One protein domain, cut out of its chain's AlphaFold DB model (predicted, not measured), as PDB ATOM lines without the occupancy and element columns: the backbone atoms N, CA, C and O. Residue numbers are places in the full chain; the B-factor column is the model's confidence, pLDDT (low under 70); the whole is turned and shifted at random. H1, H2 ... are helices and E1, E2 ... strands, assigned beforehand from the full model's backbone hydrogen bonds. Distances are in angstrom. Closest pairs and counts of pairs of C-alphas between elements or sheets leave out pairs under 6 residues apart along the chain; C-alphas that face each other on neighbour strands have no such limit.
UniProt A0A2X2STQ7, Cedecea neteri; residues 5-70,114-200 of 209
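What this domain is: This is residues 5 to 70 and 114 to 200 of the 209 residues of a protein of Cedecea neteri (UniProt A0A2X2STQ7). One twisted sheet of seven strands runs through the whole model, with H1 over one face, H3 over the other, and H4, H5 and H6 gathered loosely beyond its E7 edge. At the other edge E3 and E4 form a hairpin, while H2 grazes the sheet beside H3. The printed part has 153 residues, with six named helices and seven named strands that follow each other along the chain as E1 H1 E2 E3 E4 H2 E5 H3 E6 H4 H5 E7 H6; 88 of the residues are in these named elements. The sheet runs E3 E4 E2 E1 E5 E6 E7, mixed, and the class is mixed, helices and strands. It is compact, with a radius of gyration of the C-alphas of 16.3 A and spans of 44 by 35 by 31 A.

How they stand to each other: Start at E1, residues 5 to 10, an inner strand parallel to E2, residues 35 to 44, with N 6 and O 36 2.8 A apart. Between them comes H1, residues 22 to 32, over E2 and E1 at a height over the sheet of 9.4 A; these three make a strand-helix-strand unit, two parallel neighbour strands with a helix between, its crossover right-handed. E3, residues 53 to 57, and E4, residues 61 to 68, form an antiparallel hairpin with N 54 and O 65 2.8 A apart; E4 is parallel to E2, with N 37 and O 62 2.8 A apart. H2, residues 114 to 118, only grazes the sheet. E5, residues 126 to 130, is parallel to E1, with N 5 and O 126 2.8 A apart. H3, residues 137 to 143, lies on the face opposite H1 and touches H2, the closest C-alphas being Lys 114 and Ala 137 at 5.5 A. E6, residues 149 to 153, is parallel to E5, with N 127 and O 149 2.8 A apart. H4, residues 161 to 164, touches H6, residues 188 to 198, with closest C-alphas Gly 161 and Tyr 197 at 4.9 A. H5, residues 170 to 177, touches H3 about perpendicular at 81 degrees, with closest C-alphas Lys 139 and Ala 176 at 5.2 A. E7, residues 182 to 184, is parallel to E6, with N 184 and O 152 2.8 A apart. Every O i to N i+4 pair is within hydrogen-bond range in H2, H3, H5 and H6, and 6 of 7 in H1; H4 is too short for one.

Where its parts are: Find C-alpha 5 at (18.794, -22.896, -11.348), where E1 begins. E2 is 26.0 A long, E4 22.7 A, H1 15.9 A and H6 14.9 A; H6 ends at C-alpha 198, (6.282, -46.056, -6.850).

The domain as a whole: The C-alphas farthest apart, Ser 59 and Asp 162, are 46.3 A apart. Residues 71 to 113 are not printed, and C-alphas 70 and 114 stand 20.2 A apart across the cut. The link E1 to H1 is long. Confidence is under 70 at residues 13 to 19 and 48 to 50.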
ATOM      1  N   ILE A   5      19.231 -22.745  -9.959       98.06
ATOM      2  CA  ILE A   5      18.794 -22.896 -11.348       98.06
ATOM      3  C   ILE A   5      17.315 -23.280 -11.346       98.06
ATOM      4  O   ILE A   5      16.957 -24.447 -11.198       98.06
ATOM      5  N   MET A   6      16.451 -22.279 -11.481       98.00
ATOM      6  CA  MET A   6      15.002 -22.441 -11.503       98.00
ATOM      7  C   MET A   6      14.520 -22.746 -12.924       98.00
ATOM      8  O   MET A   6      14.756 -21.954 -13.839       98.00
ATOM      9  N   LEU A   7      13.807 -23.858 -13.109       98.19
ATOM     10  CA  LEU A   7      13.177 -24.233 -14.380       98.19
ATOM     11  C   LEU A   7      11.660 -24.268 -14.191       98.19
ATOM     12  O   LEU A   7      11.167 -25.059 -13.395       98.19
ATOM     13  N   SER A   8      10.909 -23.451 -14.922       96.69
ATOM     14  CA  SER A   8       9.439 -23.472 -14.890       96.69
ATOM     15  C   SER A   8       8.864 -23.274 -16.285       96.69
ATOM     16  O   SER A   8       9.524 -22.719 -17.164       96.69
ATOM     17  N   ASN A   9       7.619 -23.713 -16.503       93.56
ATOM     18  CA  ASN A   9       6.967 -23.526 -17.799       93.56
ATOM     19  C   ASN A   9       6.953 -22.053 -18.204       93.56
ATOM     20  O   ASN A   9       7.376 -21.729 -19.302       93.56
ATOM     21  N   ARG A  10       6.528 -21.156 -17.310       90.19
ATOM     22  CA  ARG A  10       6.543 -19.705 -17.526       90.19
ATOM     23  C   ARG A  10       7.606 -19.033 -16.675       90.19
ATOM     24  O   ARG A  10       7.809 -19.427 -15.530       90.19
ATOM     25  N   CYS A  11       8.236 -17.995 -17.220       86.25
ATOM     26  CA  CYS A  11       9.185 -17.144 -16.490       86.25
ATOM     27  C   CYS A  11       8.983 -15.635 -16.729       86.25
ATOM     28  O   CYS A  11       9.690 -14.820 -16.149       86.25
ATOM     29  N   GLU A  12       8.010 -15.235 -17.555       83.75
ATOM     30  CA  GLU A  12       7.601 -13.835 -17.730       83.75
ATOM     31  C   GLU A  12       6.105 -13.676 -17.430       83.75
ATOM     32  O   GLU A  12       5.325 -14.575 -17.763       83.75
ATOM     33  N   PRO A  13       5.686 -12.549 -16.823       67.62
ATOM     34  CA  PRO A  13       4.273 -12.247 -16.631       67.62
ATOM     35  C   PRO A  13       3.576 -12.029 -17.978       67.62
ATOM     36  O   PRO A  13       4.123 -11.403 -18.888       67.62
ATOM     37  N   GLU A  14       2.338 -12.507 -18.096       63.28
ATOM     38  CA  GLU A  14       1.524 -12.253 -19.282       63.28
ATOM     39  C   GLU A  14       1.126 -10.781 -19.379       63.28
ATOM     40  O   GLU A  14       0.637 -10.174 -18.423       63.28
ATOM     41  N   ARG A  15       1.292 -10.197 -20.569       57.47
ATOM     42  CA  ARG A  15       0.746  -8.870 -20.860       57.47
ATOM     43  C   ARG A  15      -0.774  -8.989 -21.011       57.47
ATOM     44  O   ARG A  15      -1.249  -9.408 -22.058       57.47
ATOM     45  N   GLY A  16      -1.527  -8.591 -19.983       50.78
ATOM     46  CA  GLY A  16      -2.973  -8.344 -20.091       50.78
ATOM     47  C   GLY A  16      -3.930  -9.476 -19.681       50.78
ATOM     48  O   GLY A  16      -5.116  -9.356 -19.971       50.78
ATOM     49  N   GLN A  17      -3.478 -10.532 -18.993       52.78
ATOM     50  CA  GLN A  17      -4.353 -11.560 -18.391       52.78
ATOM     51  C   GLN A  17      -4.151 -11.676 -16.869       52.78
ATOM     52  O   GLN A  17      -3.188 -11.136 -16.319       52.78
ATOM     53  N   ARG A  18      -5.070 -12.372 -16.172       52.47
ATOM     54  CA  ARG A  18      -4.891 -12.765 -14.759       52.47
ATOM     55  C   ARG A  18      -3.621 -13.615 -14.672       52.47
ATOM     56  O   ARG A  18      -3.592 -14.719 -15.199       52.47
ATOM     57  N   GLY A  19      -2.579 -13.063 -14.057       62.75
ATOM     58  CA  GLY A  19      -1.256 -13.680 -14.034       62.75
ATOM     59  C   GLY A  19      -1.240 -15.044 -13.345       62.75
ATOM     60  O   GLY A  19      -1.977 -15.272 -12.387       62.75
ATOM     61  N   ASP A  20      -0.361 -15.921 -13.829       78.12
ATOM     62  CA  ASP A  20      -0.002 -17.179 -13.176       78.12
ATOM     63  C   ASP A  20       0.438 -16.901 -11.720       78.12
ATOM     64  O   ASP A  20       1.435 -16.192 -11.514       78.12
ATOM     65  N   PRO A  21      -0.282 -17.415 -10.703       84.62
ATOM     66  CA  PRO A  21       0.016 -17.148  -9.297       84.62
ATOM     67  C   PRO A  21       1.365 -17.726  -8.850       84.62
ATOM     68  O   PRO A  21       1.897 -17.293  -7.826       84.62
ATOM     69  N   LEU A  22       1.948 -18.659  -9.611       88.81
ATOM     70  CA  LEU A  22       3.266 -19.214  -9.331       88.81
ATOM     71  C   LEU A  22       4.387 -18.204  -9.618       88.81
ATOM     72  O   LEU A  22       5.378 -18.158  -8.887       88.81
ATOM     73  N   LEU A  23       4.235 -17.349 -10.638       89.94
ATOM     74  CA  LEU A  23       5.296 -16.428 -11.066       89.94
ATOM     75  C   LEU A  23       5.754 -15.461  -9.956       89.94
ATOM     76  O   LEU A  23       6.964 -15.374  -9.727       89.94
ATOM     77  N   PRO A  24       4.861 -14.759  -9.223       90.88
ATOM     78  CA  PRO A  24       5.276 -13.902  -8.112       90.88
ATOM     79  C   PRO A  24       6.003 -14.660  -6.993       90.88
ATOM     80  O   PRO A  24       6.908 -14.101  -6.370       90.88
ATOM     81  N   VAL A  25       5.634 -15.921  -6.746       92.38
ATOM     82  CA  VAL A  25       6.255 -16.761  -5.712       92.38
ATOM     83  C   VAL A  25       7.677 -17.142  -6.119       92.38
ATOM     84  O   VAL A  25       8.611 -16.915  -5.348       92.38
ATOM     85  N   LEU A  26       7.873 -17.644  -7.343       93.25
ATOM     86  CA  LEU A  26       9.204 -17.995  -7.857       93.25
ATOM     87  C   LEU A  26      10.126 -16.772  -7.930       93.25
ATOM     88  O   LEU A  26      11.296 -16.847  -7.552       93.25
ATOM     89  N   HIS A  27       9.578 -15.620  -8.320       91.31
ATOM     90  CA  HIS A  27      10.291 -14.344  -8.286       91.31
ATOM     91  C   HIS A  27      10.757 -13.970  -6.874       91.31
ATOM     92  O   HIS A  27      11.900 -13.562  -6.673       91.31
ATOM     93  N   ALA A  28       9.891 -14.125  -5.867       91.88
ATOM     94  CA  ALA A  28      10.238 -13.839  -4.477       91.88
ATOM     95  C   ALA A  28      11.334 -14.777  -3.939       91.88
ATOM     96  O   ALA A  28      12.181 -14.332  -3.160       91.88
ATOM     97  N   VAL A  29      11.352 -16.042  -4.371       93.81
ATOM     98  CA  VAL A  29      12.429 -16.996  -4.060       93.81
ATOM     99  C   VAL A  29      13.748 -16.537  -4.685       93.81
ATOM    100  O   VAL A  29      14.739 -16.386  -3.973       93.81
ATOM    101  N   LEU A  30      13.769 -16.243  -5.985       92.44
ATOM    102  CA  LEU A  30      14.986 -15.824  -6.696       92.44
ATOM    103  C   LEU A  30      15.506 -14.448  -6.256       92.44
ATOM    104  O   LEU A  30      16.696 -14.169  -6.345       92.44
ATOM    105  N   LYS A  31      14.654 -13.588  -5.693       91.12
ATOM    106  CA  LYS A  31      15.121 -12.362  -5.028       91.12
ATOM    107  C   LYS A  31      15.949 -12.631  -3.772       91.12
ATOM    108  O   LYS A  31      16.799 -11.812  -3.430       91.12
ATOM    109  N   LYS A  32      15.690 -13.744  -3.081       91.31
ATOM    110  CA  LYS A  32      16.430 -14.175  -1.884       91.31
ATOM    111  C   LYS A  32      17.629 -15.065  -2.219       91.31
ATOM    112  O   LYS A  32      18.543 -15.167  -1.407       91.31
ATOM    113  N   HIS A  33      17.625 -15.693  -3.393       88.25
ATOM    114  CA  HIS A  33      18.653 -16.628  -3.836       88.25
ATOM    115  C   HIS A  33      19.189 -16.226  -5.203       88.25
ATOM    116  O   HIS A  33      18.459 -16.266  -6.189       88.25
ATOM    117  N   SER A  34      20.477 -15.897  -5.285       88.25
ATOM    118  CA  SER A  34      21.079 -15.606  -6.580       88.25
ATOM    119  C   SER A  34      21.066 -16.821  -7.500       88.25
ATOM    120  O   SER A  34      21.347 -17.943  -7.072       88.25
ATOM    121  N   GLY A  35      20.768 -16.604  -8.779       95.50
ATOM    122  CA  GLY A  35      20.804 -17.692  -9.743       95.50
ATOM    123  C   GLY A  35      20.209 -17.392 -11.101       95.50
ATOM    124  O   GLY A  35      20.232 -16.249 -11.556       95.50
ATOM    125  N   LEU A  36      19.760 -18.446 -11.775       96.88
ATOM    126  CA  LEU A  36      19.292 -18.408 -13.152       96.88
ATOM    127  C   LEU A  36      17.852 -18.926 -13.221       96.88
ATOM    128  O   LEU A  36      17.518 -19.916 -12.573       96.88
ATOM    129  N   TRP A  37      17.015 -18.297 -14.037       97.06
ATOM    130  CA  TRP A  37      15.635 -18.718 -14.271       97.06
ATOM    131  C   TRP A  37      15.390 -18.959 -15.756       97.06
ATOM    132  O   TRP A  37      15.563 -18.048 -16.565       97.06
ATOM    133  N   PHE A  38      14.977 -20.173 -16.113       97.44
ATOM    134  CA  PHE A  38      14.668 -20.566 -17.484       97.44
ATOM    135  C   PHE A  38      13.182 -20.896 -17.659       97.44
ATOM    136  O   PHE A  38      12.588 -21.544 -16.795       97.44
ATOM    137  N   GLY A  39      12.599 -20.507 -18.798       95.62
ATOM    138  CA  GLY A  39      11.223 -20.874 -19.147       95.62
ATOM    139  C   GLY A  39      10.675 -20.204 -20.410       95.62
ATOM    140  O   GLY A  39      11.345 -19.424 -21.087       95.62
ATOM    141  N   TRP A  40       9.412 -20.474 -20.730       95.19
ATOM    142  CA  TRP A  40       8.683 -19.799 -21.805       95.19
ATOM    143  C   TRP A  40       8.340 -18.355 -21.409       95.19
ATOM    144  O   TRP A  40       7.942 -18.071 -20.273       95.19
ATOM    145  N   ASN A  41       8.480 -17.433 -22.363       91.88
ATOM    146  CA  ASN A  41       8.149 -16.011 -22.201       91.88
ATOM    147  C   ASN A  41       6.667 -15.668 -22.465       91.88
ATOM    148  O   ASN A  41       6.287 -14.504 -22.389       91.88
ATOM    149  N   GLY A  42       5.842 -16.654 -22.819       90.69
ATOM    150  CA  GLY A  42       4.432 -16.463 -23.162       90.69
ATOM    151  C   GLY A  42       4.126 -16.114 -24.612       90.69
ATOM    152  O   GLY A  42       2.959 -16.068 -24.986       90.69
ATOM    153  N   GLU A  43       5.138 -15.914 -25.452       91.94
ATOM    154  CA  GLU A  43       4.947 -15.610 -26.870       91.94
ATOM    155  C   GLU A  43       4.983 -16.871 -27.731       91.94
ATOM    156  O   GLU A  43       5.715 -17.824 -27.449       91.94
ATOM    157  N   ILE A  44       4.230 -16.846 -28.827       92.50
ATOM    158  CA  ILE A  44       4.310 -17.838 -29.897       92.50
ATOM    159  C   ILE A  44       5.050 -17.176 -31.063       92.50
ATOM    160  O   ILE A  44       4.712 -16.066 -31.475       92.50
ATOM    161  N   ALA A  45       6.101 -17.821 -31.562       91.19
ATOM    162  CA  ALA A  45       6.906 -17.312 -32.661       91.19
ATOM    163  C   ALA A  45       6.104 -17.268 -33.974       91.19
ATOM    164  O   ALA A  45       5.242 -18.111 -34.228       91.19
ATOM    165  N   ALA A  46       6.428 -16.307 -34.844       83.00
ATOM    166  CA  ALA A  46       5.858 -16.223 -36.186       83.00
ATOM    167  C   ALA A  46       6.465 -17.318 -37.085       83.00
ATOM    168  O   ALA A  46       7.482 -17.119 -37.748       83.00
ATOM    169  N   GLY A  47       5.848 -18.500 -37.079       76.19
ATOM    170  CA  GLY A  47       6.267 -19.658 -37.870       76.19
ATOM    171  C   GLY A  47       7.331 -20.536 -37.199       76.19
ATOM    172  O   GLY A  47       7.630 -20.414 -36.014       76.19
ATOM    173  N   ASN A  48       7.904 -21.461 -37.976       68.12
ATOM    174  CA  ASN A  48       8.775 -22.530 -37.459       68.12
ATOM    175  C   ASN A  48      10.276 -22.179 -37.451       68.12
ATOM    176  O   ASN A  48      11.105 -23.020 -37.102       68.12
ATOM    177  N   LYS A  49      10.660 -20.969 -37.878       57.75
ATOM    178  CA  LYS A  49      12.064 -20.596 -38.095       57.75
ATOM    179  C   LYS A  49      12.561 -19.696 -36.958       57.75
ATOM    180  O   LYS A  49      12.370 -18.491 -36.990       57.75
ATOM    181  N   GLN A  50      13.221 -20.338 -35.989       66.31
ATOM    182  CA  GLN A  50      13.912 -19.786 -34.810       66.31
ATOM    183  C   GLN A  50      13.044 -19.121 -33.731       66.31
ATOM    184  O   GLN A  50      12.302 -18.166 -33.947       66.31
ATOM    185  N   ARG A  51      13.212 -19.616 -32.499       82.19
ATOM    186  CA  ARG A  51      12.595 -19.051 -31.298       82.19
ATOM    187  C   ARG A  51      13.274 -17.731 -30.948       82.19
ATOM    188  O   ARG A  51      14.496 -17.680 -30.808       82.19
ATOM    189  N   LYS A  52      12.489 -16.679 -30.723       82.81
ATOM    190  CA  LYS A  52      13.008 -15.438 -30.144       82.81
ATOM    191  C   LYS A  52      13.359 -15.693 -28.679       82.81
ATOM    192  O   LYS A  52      12.458 -15.856 -27.857       82.81
ATOM    193  N   ALA A  53      14.649 -15.753 -28.371       89.31
ATOM    194  CA  ALA A  53      15.142 -15.798 -27.001       89.31
ATOM    195  C   ALA A  53      15.249 -14.379 -26.423       89.31
ATOM    196  O   ALA A  53      15.490 -13.415 -27.156       89.31
ATOM    197  N   ARG A  54      15.075 -14.249 -25.111       92.44
ATOM    198  CA  ARG A  54      15.317 -13.026 -24.349       92.44
ATOM    199  C   ARG A  54      16.197 -13.341 -23.156       92.44
ATOM    200  O   ARG A  54      16.189 -14.448 -22.617       92.44
ATOM    201  N   PHE A  55      16.943 -12.328 -22.756       92.81
ATOM    202  CA  PHE A  55      17.775 -12.353 -21.574       92.81
ATOM    203  C   PHE A  55      17.482 -11.103 -20.756       92.81
ATOM    204  O   PHE A  55      17.517  -9.993 -21.291       92.81
ATOM    205  N   PHE A  56      17.208 -11.289 -19.471       88.94
ATOM    206  CA  PHE A  56      17.049 -10.199 -18.519       88.94
ATOM    207  C   PHE A  56      17.981 -10.435 -17.341       88.94
ATOM    208  O   PHE A  56      18.008 -11.522 -16.772       88.94
ATOM    209  N   SER A  57      18.730  -9.409 -16.953       89.25
ATOM    210  CA  SER A  57      19.550  -9.441 -15.745       89.25
ATOM    211  C   SER A  57      18.901  -8.549 -14.695       89.25
ATOM    212  O   SER A  57      18.658  -7.370 -14.956       89.25
ATOM    213  N   GLN A  58      18.601  -9.107 -13.527       80.25
ATOM    214  CA  GLN A  58      18.183  -8.356 -12.345       80.25
ATOM    215  C   GLN A  58      19.305  -8.361 -11.302       80.25
ATOM    216  O   GLN A  58      20.320  -9.031 -11.467       80.25
ATOM    217  N   SER A  59      19.132  -7.605 -10.214       81.94
ATOM    218  CA  SER A  59      20.158  -7.475  -9.169       81.94
ATOM    219  C   SER A  59      20.537  -8.802  -8.505       81.94
ATOM    220  O   SER A  59      21.681  -8.969  -8.098       81.94
ATOM    221  N   SER A  60      19.592  -9.738  -8.388       89.19
ATOM    222  CA  SER A  60      19.783 -11.028  -7.712       89.19
ATOM    223  C   SER A  60      19.922 -12.204  -8.674       89.19
ATOM    224  O   SER A  60      20.710 -13.103  -8.394       89.19
ATOM    225  N   TYR A  61      19.210 -12.214  -9.803       94.00
ATOM    226  CA  TYR A  61      19.164 -13.362 -10.708       94.00
ATOM    227  C   TYR A  61      19.140 -12.951 -12.186       94.00
ATOM    228  O   TYR A  61      18.779 -11.828 -12.546       94.00
ATOM    229  N   GLN A  62      19.514 -13.892 -13.047       95.25
ATOM    230  CA  GLN A  62      19.418 -13.774 -14.498       95.25
ATOM    231  C   GLN A  62      18.268 -14.629 -15.023       95.25
ATOM    232  O   GLN A  62      18.042 -15.738 -14.552       95.25
ATOM    233  N   GLN A  63      17.569 -14.147 -16.038       95.31
ATOM    234  CA  GLN A  63      16.441 -14.827 -16.646       95.31
ATOM    235  C   GLN A  63      16.711 -15.078 -18.125       95.31
ATOM    236  O   GLN A  63      17.093 -14.165 -18.858       95.31
ATOM    237  N   TYR A  64      16.468 -16.309 -18.558       95.81
ATOM    238  CA  TYR A  64      16.628 -16.778 -19.926       95.81
ATOM    239  C   TYR A  64      15.293 -17.335 -20.400       95.81
ATOM    240  O   TYR A  64      14.866 -18.404 -19.973       95.81
ATOM    241  N   SER A  65      14.636 -16.619 -21.297       95.12
ATOM    242  CA  SER A  65      13.311 -16.995 -21.771       95.12
ATOM    243  C   SER A  65      13.274 -17.105 -23.289       95.12
ATOM    244  O   SER A  65      14.150 -16.598 -23.990       95.12
ATOM    245  N   TRP A  66      12.285 -17.802 -23.832       94.38
ATOM    246  CA  TRP A  66      12.102 -17.906 -25.281       94.38
ATOM    247  C   TRP A  66      10.639 -18.094 -25.633       94.38
ATOM    248  O   TRP A  66       9.883 -18.586 -24.803       94.38
ATOM    249  N   ALA A  67      10.259 -17.722 -26.854       94.44
ATOM    250  CA  ALA A  67       8.950 -18.037 -27.428       94.44
ATOM    251  C   ALA A  67       8.834 -19.531 -27.772       94.44
ATOM    252  O   ALA A  67       9.834 -20.155 -28.136       94.44
ATOM    253  N   LEU A  68       7.622 -20.087 -27.718       94.88
ATOM    254  CA  LEU A  68       7.333 -21.401 -28.305       94.88
ATOM    255  C   LEU A  68       7.150 -21.267 -29.817       94.88
ATOM    256  O   LEU A  68       6.648 -20.253 -30.301       94.88
ATOM    257  N   THR A  69       7.529 -22.287 -30.580       94.69
ATOM    258  CA  THR A  69       7.077 -22.397 -31.978       94.69
ATOM    259  C   THR A  69       5.582 -22.748 -32.028       94.69
ATOM    260  O   THR A  69       5.068 -23.300 -31.053       94.69
ATOM    261  N   PRO A  70       4.868 -22.499 -33.143       94.81
ATOM    262  CA  PRO A  70       3.479 -22.942 -33.289       94.81
ATOM    263  C   PRO A  70       3.308 -24.445 -33.031       94.81
ATOM    264  O   PRO A  70       2.442 -24.847 -32.266       94.81
ATOM    265  N   LYS A 114      16.877 -28.662 -21.419       97.44
ATOM    266  CA  LYS A 114      18.100 -29.247 -20.855       97.44
ATOM    267  C   LYS A 114      19.355 -28.700 -21.534       97.44
ATOM    268  O   LYS A 114      20.268 -28.278 -20.834       97.44
ATOM    269  N   THR A 115      19.394 -28.624 -22.867       97.44
ATOM    270  CA  THR A 115      20.538 -28.058 -23.609       97.44
ATOM    271  C   THR A 115      20.809 -26.594 -23.240       97.44
ATOM    272  O   THR A 115      21.965 -26.195 -23.100       97.44
ATOM    273  N   ARG A 116      19.765 -25.778 -23.044       96.50
ATOM    274  CA  ARG A 116      19.919 -24.370 -22.625       96.50
ATOM    275  C   ARG A 116      20.498 -24.246 -21.220       96.50
ATOM    276  O   ARG A 116      21.320 -23.365 -20.984       96.50
ATOM    277  N   VAL A 117      20.076 -25.125 -20.314       97.56
ATOM    278  CA  VAL A 117      20.572 -25.179 -18.933       97.56
ATOM    279  C   VAL A 117      22.018 -25.668 -18.899       97.56
ATOM    280  O   VAL A 117      22.861 -25.024 -18.282       97.56
ATOM    281  N   ALA A 118      22.323 -26.741 -19.630       97.62
ATOM    282  CA  ALA A 118      23.660 -27.313 -19.777       97.62
ATOM    283  C   ALA A 118      24.706 -26.280 -20.234       97.62
ATOM    284  O   ALA A 118      25.840 -26.294 -19.776       97.62
ATOM    285  N   ALA A 119      24.315 -25.318 -21.077       97.12
ATOM    286  CA  ALA A 119      25.203 -24.249 -21.535       97.12
ATOM    287  C   ALA A 119      25.593 -23.221 -20.448       97.12
ATOM    288  O   ALA A 119      26.383 -22.315 -20.726       97.12
ATOM    289  N   LYS A 120      24.992 -23.286 -19.254       97.06
ATOM    290  CA  LYS A 120      25.128 -22.272 -18.192       97.06
ATOM    291  C   LYS A 120      25.360 -22.842 -16.796       97.06
ATOM    292  O   LYS A 120      25.841 -22.103 -15.939       97.06
ATOM    293  N   ILE A 121      24.971 -24.092 -16.560       97.50
ATOM    294  CA  ILE A 121      25.066 -24.747 -15.259       97.50
ATOM    295  C   ILE A 121      26.531 -24.945 -14.848       97.50
ATOM    296  O   ILE A 121      27.382 -25.295 -15.662       97.50
ATOM    297  N   GLU A 122      26.818 -24.705 -13.574       97.06
ATOM    298  CA  GLU A 122      28.126 -24.904 -12.945       97.06
ATOM    299  C   GLU A 122      28.060 -26.072 -11.943       97.06
ATOM    300  O   GLU A 122      26.972 -26.385 -11.456       97.06
ATOM    301  N   PRO A 123      29.185 -26.729 -11.594       95.94
ATOM    302  CA  PRO A 123      29.179 -27.951 -10.774       95.94
ATOM    303  C   PRO A 123      28.457 -27.835  -9.423       95.94
ATOM    304  O   PRO A 123      27.805 -28.783  -8.992       95.94
ATOM    305  N   ASP A 124      28.530 -26.668  -8.778       95.75
ATOM    306  CA  ASP A 124      27.943 -26.447  -7.452       95.75
ATOM    307  C   ASP A 124      26.489 -25.965  -7.492       95.75
ATOM    308  O   ASP A 124      25.872 -25.803  -6.436       95.75
ATOM    309  N   ASP A 125      25.917 -25.709  -8.670       97.81
ATOM    310  CA  ASP A 125      24.546 -25.215  -8.799       97.81
ATOM    311  C   ASP A 125      23.506 -26.232  -8.300       97.81
ATOM    312  O   ASP A 125      23.687 -27.451  -8.395       97.81
ATOM    313  N   VAL A 126      22.376 -25.723  -7.807       98.12
ATOM    314  CA  VAL A 126      21.199 -26.530  -7.455       98.12
ATOM    315  C   VAL A 126      20.110 -26.299  -8.489       98.12
ATOM    316  O   VAL A 126      19.662 -25.172  -8.679       98.12
ATOM    317  N   VAL A 127      19.649 -27.371  -9.126       98.50
ATOM    318  CA  VAL A 127      18.545 -27.335 -10.087       98.50
ATOM    319  C   VAL A 127      17.228 -27.544  -9.356       98.50
ATOM    320  O   VAL A 127      17.091 -28.476  -8.567       98.50
ATOM    321  N   TRP A 128      16.241 -26.700  -9.640       98.56
ATOM    322  CA  TRP A 128      14.893 -26.848  -9.112       98.56
ATOM    323  C   TRP A 128      13.861 -26.706 -10.230       98.56
ATOM    324  O   TRP A 128      13.662 -25.628 -10.792       98.56
ATOM    325  N   VAL A 129      13.226 -27.827 -10.567       98.69
ATOM    326  CA  VAL A 129      12.215 -27.937 -11.619       98.69
ATOM    327  C   VAL A 129      10.823 -27.759 -11.030       98.69
ATOM    328  O   VAL A 129      10.467 -28.393 -10.038       98.69
ATOM    329  N   GLN A 130      10.036 -26.903 -11.667       98.19
ATOM    330  CA  GLN A 130       8.681 -26.561 -11.272       98.19
ATOM    331  C   GLN A 130       7.689 -27.133 -12.278       98.19
ATOM    332  O   GLN A 130       7.643 -26.715 -13.439       98.19
ATOM    333  N   ASP A 131       6.840 -28.014 -11.764       97.31
ATOM    334  CA  ASP A 131       5.674 -28.577 -12.427       97.31
ATOM    335  C   ASP A 131       5.953 -29.547 -13.589       97.31
ATOM    336  O   ASP A 131       7.047 -29.646 -14.149       97.31
ATOM    337  N   TYR A 132       4.910 -30.278 -13.981       97.00
ATOM    338  CA  TYR A 132       4.968 -31.406 -14.921       97.00
ATOM    339  C   TYR A 132       5.363 -31.038 -16.366       97.00
ATOM    340  O   TYR A 132       5.709 -31.913 -17.161       97.00
ATOM    341  N   HIS A 133       5.380 -29.752 -16.721       98.19
ATOM    342  CA  HIS A 133       5.772 -29.276 -18.052       98.19
ATOM    343  C   HIS A 133       7.220 -29.626 -18.411       98.19
ATOM    344  O   HIS A 133       7.513 -29.956 -19.561       98.19
ATOM    345  N   LEU A 134       8.109 -29.566 -17.417       98.19
ATOM    346  CA  LEU A 134       9.552 -29.772 -17.558       98.19
ATOM    347  C   LEU A 134      10.040 -31.010 -16.787       98.19
ATOM    348  O   LEU A 134      11.209 -31.094 -16.416       98.19
ATOM    349  N   LEU A 135       9.145 -31.974 -16.541       98.06
ATOM    350  CA  LEU A 135       9.392 -33.156 -15.704       98.06
ATOM    351  C   LEU A 135      10.598 -33.991 -16.167       98.06
ATOM    352  O   LEU A 135      11.235 -34.652 -15.356       98.06
ATOM    353  N   PHE A 136      10.959 -33.964 -17.454       98.44
ATOM    354  CA  PHE A 136      12.124 -34.707 -17.949       98.44
ATOM    355  C   PHE A 136      13.447 -33.952 -17.797       98.44
ATOM    356  O   PHE A 136      14.498 -34.573 -17.938       98.44
ATOM    357  N   ALA A 137      13.438 -32.652 -17.492       97.31
ATOM    358  CA  ALA A 137      14.657 -31.846 -17.466       97.31
ATOM    359  C   ALA A 137      15.714 -32.392 -16.488       97.31
ATOM    360  O   ALA A 137      16.885 -32.472 -16.850       97.31
ATOM    361  N   GLY A 138      15.308 -32.826 -15.286       96.38
ATOM    362  CA  GLY A 138      16.227 -33.394 -14.292       96.38
ATOM    363  C   GLY A 138      16.837 -34.716 -14.753       96.38
ATOM    364  O   GLY A 138      18.058 -34.855 -14.781       96.38
ATOM    365  N   LYS A 139      15.997 -35.654 -15.219       97.81
ATOM    366  CA  LYS A 139      16.439 -36.930 -15.814       97.81
ATOM    367  C   LYS A 139      17.447 -36.716 -16.939       97.81
ATOM    368  O   LYS A 139      18.510 -37.323 -16.915       97.81
ATOM    369  N   LEU A 140      17.135 -35.827 -17.878       98.50
ATOM    370  CA  LEU A 140      17.984 -35.559 -19.037       98.50
ATOM    371  C   LEU A 140      19.325 -34.915 -18.646       98.50
ATOM    372  O   LEU A 140      20.325 -35.158 -19.312       98.50
ATOM    373  N   LEU A 141      19.371 -34.105 -17.581       98.19
ATOM    374  CA  LEU A 141      20.632 -33.589 -17.037       98.19
ATOM    375  C   LEU A 141      21.473 -34.715 -16.416       98.19
ATOM    376  O   LEU A 141      22.664 -34.814 -16.696       98.19
ATOM    377  N   LYS A 142      20.868 -35.595 -15.609       97.50
ATOM    378  CA  LYS A 142      21.588 -36.726 -14.999       97.50
ATOM    379  C   LYS A 142      22.120 -37.702 -16.059       97.50
ATOM    380  O   LYS A 142      23.246 -38.169 -15.938       97.50
ATOM    381  N   GLU A 143      21.342 -37.970 -17.111       97.38
ATOM    382  CA  GLU A 143      21.751 -38.814 -18.248       97.38
ATOM    383  C   GLU A 143      22.956 -38.245 -19.014       97.38
ATOM    384  O   GLU A 143      23.801 -39.009 -19.473       97.38
ATOM    385  N   ASP A 144      23.078 -36.917 -19.091       97.31
ATOM    386  CA  ASP A 144      24.236 -36.222 -19.669       97.31
ATOM    387  C   ASP A 144      25.443 -36.135 -18.702       97.31
ATOM    388  O   ASP A 144      26.469 -35.546 -19.043       97.31
ATOM    389  N   GLY A 145      25.346 -36.704 -17.494       97.25
ATOM    390  CA  GLY A 145      26.439 -36.758 -16.516       97.25
ATOM    391  C   GLY A 145      26.519 -35.569 -15.551       97.25
ATOM    392  O   GLY A 145      27.491 -35.463 -14.801       97.25
ATOM    393  N   TYR A 146      25.517 -34.684 -15.516       97.56
ATOM    394  CA  TYR A 146      25.486 -33.583 -14.548       97.56
ATOM    395  C   TYR A 146      25.166 -34.109 -13.143       97.56
ATOM    396  O   TYR A 146      24.082 -34.630 -12.890       97.56
ATOM    397  N   ALA A 147      26.101 -33.935 -12.206       96.38
ATOM    398  CA  ALA A 147      25.975 -34.407 -10.823       96.38
ATOM    399  C   ALA A 147      25.257 -33.417  -9.883       96.38
ATOM    400  O   ALA A 147      25.121 -33.688  -8.690       96.38
ATOM    401  N   ASN A 148      24.788 -32.277 -10.402       98.00
ATOM    402  CA  ASN A 148      24.094 -31.247  -9.634       98.00
ATOM    403  C   ASN A 148      22.919 -31.819  -8.835       98.00
ATOM    404  O   ASN A 148      22.178 -32.678  -9.326       98.00
ATOM    405  N   ARG A 149      22.703 -31.288  -7.626       97.94
ATOM    406  CA  ARG A 149      21.489 -31.577  -6.851       97.94
ATOM    407  C   ARG A 149      20.274 -31.072  -7.622       97.94
ATOM    408  O   ARG A 149      20.269 -29.923  -8.064       97.94
ATOM    409  N   CYS A 150      19.259 -31.912  -7.769       98.19
ATOM    410  CA  CYS A 150      18.087 -31.654  -8.588       98.19
ATOM    411  C   CYS A 150      16.803 -31.937  -7.801       98.19
ATOM    412  O   CYS A 150      16.512 -33.081  -7.462       98.19
ATOM    413  N   GLY A 151      16.029 -30.891  -7.518       98.62
ATOM    414  CA  GLY A 151      14.695 -30.998  -6.934       98.62
ATOM    415  C   GLY A 151      13.595 -30.843  -7.983       98.62
ATOM    416  O   GLY A 151      13.755 -30.096  -8.951       98.62
ATOM    417  N   PHE A 152      12.457 -31.488  -7.758       98.88
ATOM    418  CA  PHE A 152      11.219 -31.301  -8.513       98.88
ATOM    419  C   PHE A 152      10.078 -30.971  -7.554       98.88
ATOM    420  O   PHE A 152       9.963 -31.592  -6.500       98.88
ATOM    421  N   PHE A 153       9.227 -30.013  -7.911       98.69
ATOM    422  CA  PHE A 153       8.000 -29.725  -7.171       98.69
ATOM    423  C   PHE A 153       6.794 -29.754  -8.113       98.69
ATOM    424  O   PHE A 153       6.755 -29.003  -9.091       98.69
ATOM    425  N   LEU A 154       5.813 -30.610  -7.817       98.25
ATOM    426  CA  LEU A 154       4.555 -30.683  -8.557       98.25
ATOM    427  C   LEU A 154       3.532 -29.727  -7.942       98.25
ATOM    428  O   LEU A 154       3.211 -29.839  -6.759       98.25
ATOM    429  N   HIS A 155       3.002 -28.804  -8.747       96.50
ATOM    430  CA  HIS A 155       2.027 -27.820  -8.264       96.50
ATOM    431  C   HIS A 155       0.587 -28.320  -8.346       96.50
ATOM    432  O   HIS A 155      -0.271 -27.795  -7.639       96.50
ATOM    433  N   GLN A 156       0.339 -29.322  -9.190       94.69
ATOM    434  CA  GLN A 156      -0.946 -30.007  -9.332       94.69
ATOM    435  C   GLN A 156      -1.048 -31.207  -8.377       94.69
ATOM    436  O   GLN A 156      -0.024 -31.654  -7.848       94.69
ATOM    437  N   PRO A 157      -2.250 -31.773  -8.179       97.69
ATOM    438  CA  PRO A 157      -2.388 -33.035  -7.466       97.69
ATOM    439  C   PRO A 157      -1.609 -34.158  -8.160       97.69
ATOM    440  O   PRO A 157      -1.487 -34.175  -9.386       97.69
ATOM    441  N   PHE A 158      -1.120 -35.129  -7.389       98.44
ATOM    442  CA  PHE A 158      -0.589 -36.376  -7.937       98.44
ATOM    443  C   PHE A 158      -1.697 -37.442  -7.916       98.44
ATOM    444  O   PHE A 158      -2.217 -37.757  -6.841       98.44
ATOM    445  N   PRO A 159      -2.096 -38.011  -9.067       98.00
ATOM    446  CA  PRO A 159      -3.262 -38.872  -9.155       98.00
ATOM    447  C   PRO A 159      -2.975 -40.252  -8.558       98.00
ATOM    448  O   PRO A 159      -1.820 -40.691  -8.521       98.00
ATOM    449  N   PRO A 160      -4.013 -41.000  -8.152       97.38
ATOM    450  CA  PRO A 160      -3.871 -42.412  -7.840       97.38
ATOM    451  C   PRO A 160      -3.223 -43.172  -9.002       97.38
ATOM    452  O   PRO A 160      -3.498 -42.905 -10.175       97.38
ATOM    453  N   GLY A 161      -2.405 -44.176  -8.688       95.94
ATOM    454  CA  GLY A 161      -1.638 -44.915  -9.695       95.94
ATOM    455  C   GLY A 161      -2.480 -45.602 -10.778       95.94
ATOM    456  O   GLY A 161      -1.980 -45.878 -11.863       95.94
ATOM    457  N   ASP A 162      -3.752 -45.895 -10.512       94.88
ATOM    458  CA  ASP A 162      -4.677 -46.466 -11.500       94.88
ATOM    459  C   ASP A 162      -5.108 -45.441 -12.553       94.88
ATOM    460  O   ASP A 162      -5.252 -45.794 -13.721       94.88
ATOM    461  N   VAL A 163      -5.222 -44.173 -12.156       97.81
ATOM    462  CA  VAL A 163      -5.472 -43.052 -13.064       97.81
ATOM    463  C   VAL A 163      -4.195 -42.702 -13.822       97.81
ATOM    464  O   VAL A 163      -4.244 -42.541 -15.031       97.81
ATOM    465  N   LEU A 164      -3.029 -42.663 -13.164       97.62
ATOM    466  CA  LEU A 164      -1.762 -42.357 -13.848       97.62
ATOM    467  C   LEU A 164      -1.464 -43.327 -15.006       97.62
ATOM    468  O   LEU A 164      -0.942 -42.914 -16.039       97.62
ATOM    469  N   ARG A 165      -1.852 -44.603 -14.866       96.25
ATOM    470  CA  ARG A 165      -1.691 -45.631 -15.909       96.25
ATOM    471  C   ARG A 165      -2.481 -45.373 -17.191       96.25
ATOM    472  O   ARG A 165      -2.225 -46.050 -18.182       96.25
ATOM    473  N   SER A 166      -3.412 -44.420 -17.210       97.00
ATOM    474  CA  SER A 166      -4.069 -44.021 -18.457       97.00
ATOM    475  C   SER A 166      -3.152 -43.203 -19.376       97.00
ATOM    476  O   SER A 166      -3.484 -43.031 -20.547       97.00
ATOM    477  N   VAL A 167      -2.013 -42.693 -18.885       97.50
ATOM    478  CA  VAL A 167      -0.977 -42.070 -19.724       97.50
ATOM    479  C   VAL A 167      -0.100 -43.170 -20.320       97.50
ATOM    480  O   VAL A 167       0.556 -43.867 -19.546       97.50
ATOM    481  N   PRO A 168       0.001 -43.311 -21.655       95.62
ATOM    482  CA  PRO A 168       0.810 -44.368 -22.266       95.62
ATOM    483  C   PRO A 168       2.272 -44.390 -21.794       95.62
ATOM    484  O   PRO A 168       2.875 -45.453 -21.687       95.62
ATOM    485  N   GLU A 169       2.846 -43.226 -21.477       96.75
ATOM    486  CA  GLU A 169       4.235 -43.086 -21.028       96.75
ATOM    487  C   GLU A 169       4.416 -43.022 -19.503       96.75
ATOM    488  O   GLU A 169       5.448 -42.533 -19.034       96.75
ATOM    489  N   HIS A 170       3.455 -43.513 -18.710       96.94
ATOM    490  CA  HIS A 170       3.505 -43.455 -17.241       96.94
ATOM    491  C   HIS A 170       4.825 -43.979 -16.645       96.94
ATOM    492  O   HIS A 170       5.361 -43.375 -15.716       96.94
ATOM    493  N   ASP A 171       5.399 -45.049 -17.204       95.62
ATOM    494  CA  ASP A 171       6.675 -45.610 -16.742       95.62
ATOM    495  C   ASP A 171       7.833 -44.635 -16.961       95.62
ATOM    496  O   ASP A 171       8.687 -44.468 -16.091       95.62
ATOM    497  N   GLY A 172       7.835 -43.935 -18.098       96.12
ATOM    498  CA  GLY A 172       8.823 -42.901 -18.397       96.12
ATOM    499  C   GLY A 172       8.699 -41.694 -17.465       96.12
ATOM    500  O   GLY A 172       9.718 -41.148 -17.039       96.12
ATOM    501  N   LEU A 173       7.471 -41.307 -17.102       97.44
ATOM    502  CA  LEU A 173       7.223 -40.260 -16.105       97.44
ATOM    503  C   LEU A 173       7.757 -40.668 -14.726       97.44
ATOM    504  O   LEU A 173       8.455 -39.883 -14.089       97.44
ATOM    505  N   MET A 174       7.504 -41.904 -14.289       97.31
ATOM    506  CA  MET A 174       8.004 -42.403 -13.004       97.31
ATOM    507  C   MET A 174       9.526 -42.518 -12.968       97.31
ATOM    508  O   MET A 174      10.145 -42.073 -12.005       97.31
ATOM    509  N   GLN A 175      10.148 -43.029 -14.033       95.94
ATOM    510  CA  GLN A 175      11.608 -43.060 -14.155       95.94
ATOM    511  C   GLN A 175      12.224 -41.659 -14.072       95.94
ATOM    512  O   GLN A 175      13.300 -41.495 -13.502       95.94
ATOM    513  N   ALA A 176      11.552 -40.649 -14.626       97.50
ATOM    514  CA  ALA A 176      11.997 -39.270 -14.501       97.50
ATOM    515  C   ALA A 176      11.792 -38.703 -13.101       97.50
ATOM    516  O   ALA A 176      12.675 -38.014 -12.616       97.50
ATOM    517  N   LEU A 177      10.706 -39.035 -12.406       97.88
ATOM    518  CA  LEU A 177      10.548 -38.645 -11.003       97.88
ATOM    519  C   LEU A 177      11.630 -39.280 -10.112       97.88
ATOM    520  O   LEU A 177      12.177 -38.605  -9.246       97.88
ATOM    521  N   PHE A 178      12.011 -40.534 -10.362       96.69
ATOM    522  CA  PHE A 178      13.074 -41.212  -9.610       96.69
ATOM    523  C   PHE A 178      14.489 -40.677  -9.863       96.69
ATOM    524  O   PHE A 178      15.399 -41.037  -9.120       96.69
ATOM    525  N   SER A 179      14.703 -39.840 -10.882       96.81
ATOM    526  CA  SER A 179      16.018 -39.233 -11.128       96.81
ATOM    527  C   SER A 179      16.262 -37.952 -10.323       96.81
ATOM    528  O   SER A 179      17.390 -37.451 -10.302       96.81
ATOM    529  N   TYR A 180      15.226 -37.408  -9.678       98.44
ATOM    530  CA  TYR A 180      15.343 -36.240  -8.812       98.44
ATOM    531  C   TYR A 180      15.804 -36.639  -7.410       98.44
ATOM    532  O   TYR A 180      15.340 -37.620  -6.836       98.44
ATOM    533  N   ASP A 181      16.680 -35.817  -6.832       98.38
ATOM    534  CA  ASP A 181      17.211 -36.001  -5.478       98.38
ATOM    535  C   ASP A 181      16.173 -35.622  -4.402       98.38
ATOM    536  O   ASP A 181      16.257 -36.064  -3.256       98.38
ATOM    537  N   LEU A 182      15.191 -34.786  -4.764       98.56
ATOM    538  CA  LEU A 182      14.078 -34.390  -3.905       98.56
ATOM    539  C   LEU A 182      12.801 -34.200  -4.729       98.56
ATOM    540  O   LEU A 182      12.787 -33.428  -5.688       98.56
ATOM    541  N   LEU A 183      11.718 -34.850  -4.305       98.69
ATOM    542  CA  LEU A 183      10.373 -34.657  -4.844       98.69
ATOM    543  C   LEU A 183       9.506 -33.915  -3.823       98.69
ATOM    544  O   LEU A 183       9.409 -34.327  -2.668       98.69
ATOM    545  N   GLY A 184       8.876 -32.830  -4.256       98.50
ATOM    546  CA  GLY A 184       7.913 -32.057  -3.484       98.50
ATOM    547  C   GLY A 184       6.518 -32.112  -4.100       98.50
ATOM    548  O   GLY A 184       6.363 -32.091  -5.322       98.50
ATOM    549  N   PHE A 185       5.509 -32.154  -3.234       98.56
ATOM    550  CA  PHE A 185       4.091 -32.188  -3.585       98.56
ATOM    551  C   PHE A 185       3.308 -31.233  -2.677       98.56
ATOM    552  O   PHE A 185       3.791 -30.865  -1.604       98.56
ATOM    553  N   GLN A 186       2.091 -30.861  -3.083       96.94
ATOM    554  CA  GLN A 186       1.244 -29.931  -2.325       96.94
ATOM    555  C   GLN A 186       0.688 -30.533  -1.027       96.94
ATOM    556  O   GLN A 186       0.516 -29.817  -0.041       96.94
ATOM    557  N   SER A 187       0.384 -31.835  -1.010       98.06
ATOM    558  CA  SER A 187      -0.261 -32.486   0.132       98.06
ATOM    559  C   SER A 187       0.317 -33.862   0.462       98.06
ATOM    560  O   SER A 187       0.944 -34.528  -0.361       98.06
ATOM    561  N   SER A 188       0.045 -34.333   1.682       98.12
ATOM    562  CA  SER A 188       0.336 -35.714   2.081       98.12
ATOM    563  C   SER A 188      -0.451 -36.742   1.261       98.12
ATOM    564  O   SER A 188       0.038 -37.848   1.049       98.12
ATOM    565  N   GLY A 189      -1.639 -36.384   0.761       98.25
ATOM    566  CA  GLY A 189      -2.419 -37.232  -0.143       98.25
ATOM    567  C   GLY A 189      -1.688 -37.493  -1.461       98.25
ATOM    568  O   GLY A 189      -1.606 -38.639  -1.898       98.25
ATOM    569  N   ASP A 190      -1.079 -36.457  -2.037       98.38
ATOM    570  CA  ASP A 190      -0.273 -36.570  -3.258       98.38
ATOM    571  C   ASP A 190       0.966 -37.445  -3.031       98.38
ATOM    572  O   ASP A 190       1.263 -38.330  -3.835       98.38
ATOM    573  N   VAL A 191       1.644 -37.257  -1.890       98.38
ATOM    574  CA  VAL A 191       2.779 -38.102  -1.480       98.38
ATOM    575  C   VAL A 191       2.348 -39.564  -1.368       98.38
ATOM    576  O   VAL A 191       3.022 -40.445  -1.896       98.38
ATOM    577  N   ASN A 192       1.208 -39.835  -0.727       98.12
ATOM    578  CA  ASN A 192       0.691 -41.193  -0.571       98.12
ATOM    579  C   ASN A 192       0.360 -41.838  -1.924       98.12
ATOM    580  O   ASN A 192       0.710 -42.999  -2.140       98.12
ATOM    581  N   ASN A 193      -0.256 -41.094  -2.850       97.88
ATOM    582  CA  ASN A 193      -0.536 -41.581  -4.203       97.88
ATOM    583  C   ASN A 193       0.755 -41.915  -4.965       97.88
ATOM    584  O   ASN A 193       0.848 -42.987  -5.574       97.88
ATOM    585  N   PHE A 194       1.759 -41.035  -4.896       97.88
ATOM    586  CA  PHE A 194       3.070 -41.273  -5.496       97.88
ATOM    587  C   PHE A 194       3.735 -42.519  -4.913       97.88
ATOM    588  O   PHE A 194       4.103 -43.415  -5.671       97.88
ATOM    589  N   LEU A 195       3.843 -42.621  -3.584       97.06
ATOM    590  CA  LEU A 195       4.475 -43.760  -2.914       97.06
ATOM    591  C   LEU A 195       3.768 -45.076  -3.250       97.06
ATOM    592  O   LEU A 195       4.427 -46.051  -3.610       97.06
ATOM    593  N   ALA A 196       2.434 -45.101  -3.207       95.62
ATOM    594  CA  ALA A 196       1.649 -46.290  -3.533       95.62
ATOM    595  C   ALA A 196       1.922 -46.801  -4.956       95.62
ATOM    596  O   ALA A 196       1.970 -48.012  -5.187       95.62
ATOM    597  N   TYR A 197       2.120 -45.892  -5.912       95.94
ATOM    598  CA  TYR A 197       2.454 -46.268  -7.280       95.94
ATOM    599  C   TYR A 197       3.942 -46.599  -7.458       95.94
ATOM    600  O   TYR A 197       4.272 -47.581  -8.123       95.94
ATOM    601  N   ALA A 198       4.837 -45.854  -6.807       94.69
ATOM    602  CA  ALA A 198       6.282 -46.056  -6.850       94.69
ATOM    603  C   ALA A 198       6.704 -47.450  -6.362       94.69
ATOM    604  O   ALA A 198       7.597 -48.062  -6.949       94.69
ATOM    605  N   LEU A 199       6.011 -48.001  -5.360       91.00
ATOM    606  CA  LEU A 199       6.240 -49.364  -4.863       91.00
ATOM    607  C   LEU A 199       6.098 -50.448  -5.947       91.00
ATOM    608  O   LEU A 199       6.645 -51.537  -5.787       91.00
ATOM    609  N   ARG A 200       5.407 -50.174  -7.064       85.56
ATOM    610  CA  ARG A 200       5.305 -51.112  -8.196       85.56
ATOM    611  C   ARG A 200       6.584 -51.209  -9.034       85.56
ATOM    612  O   ARG A 200       6.739 -52.191  -9.750       85.56
TER     613      ARG A 200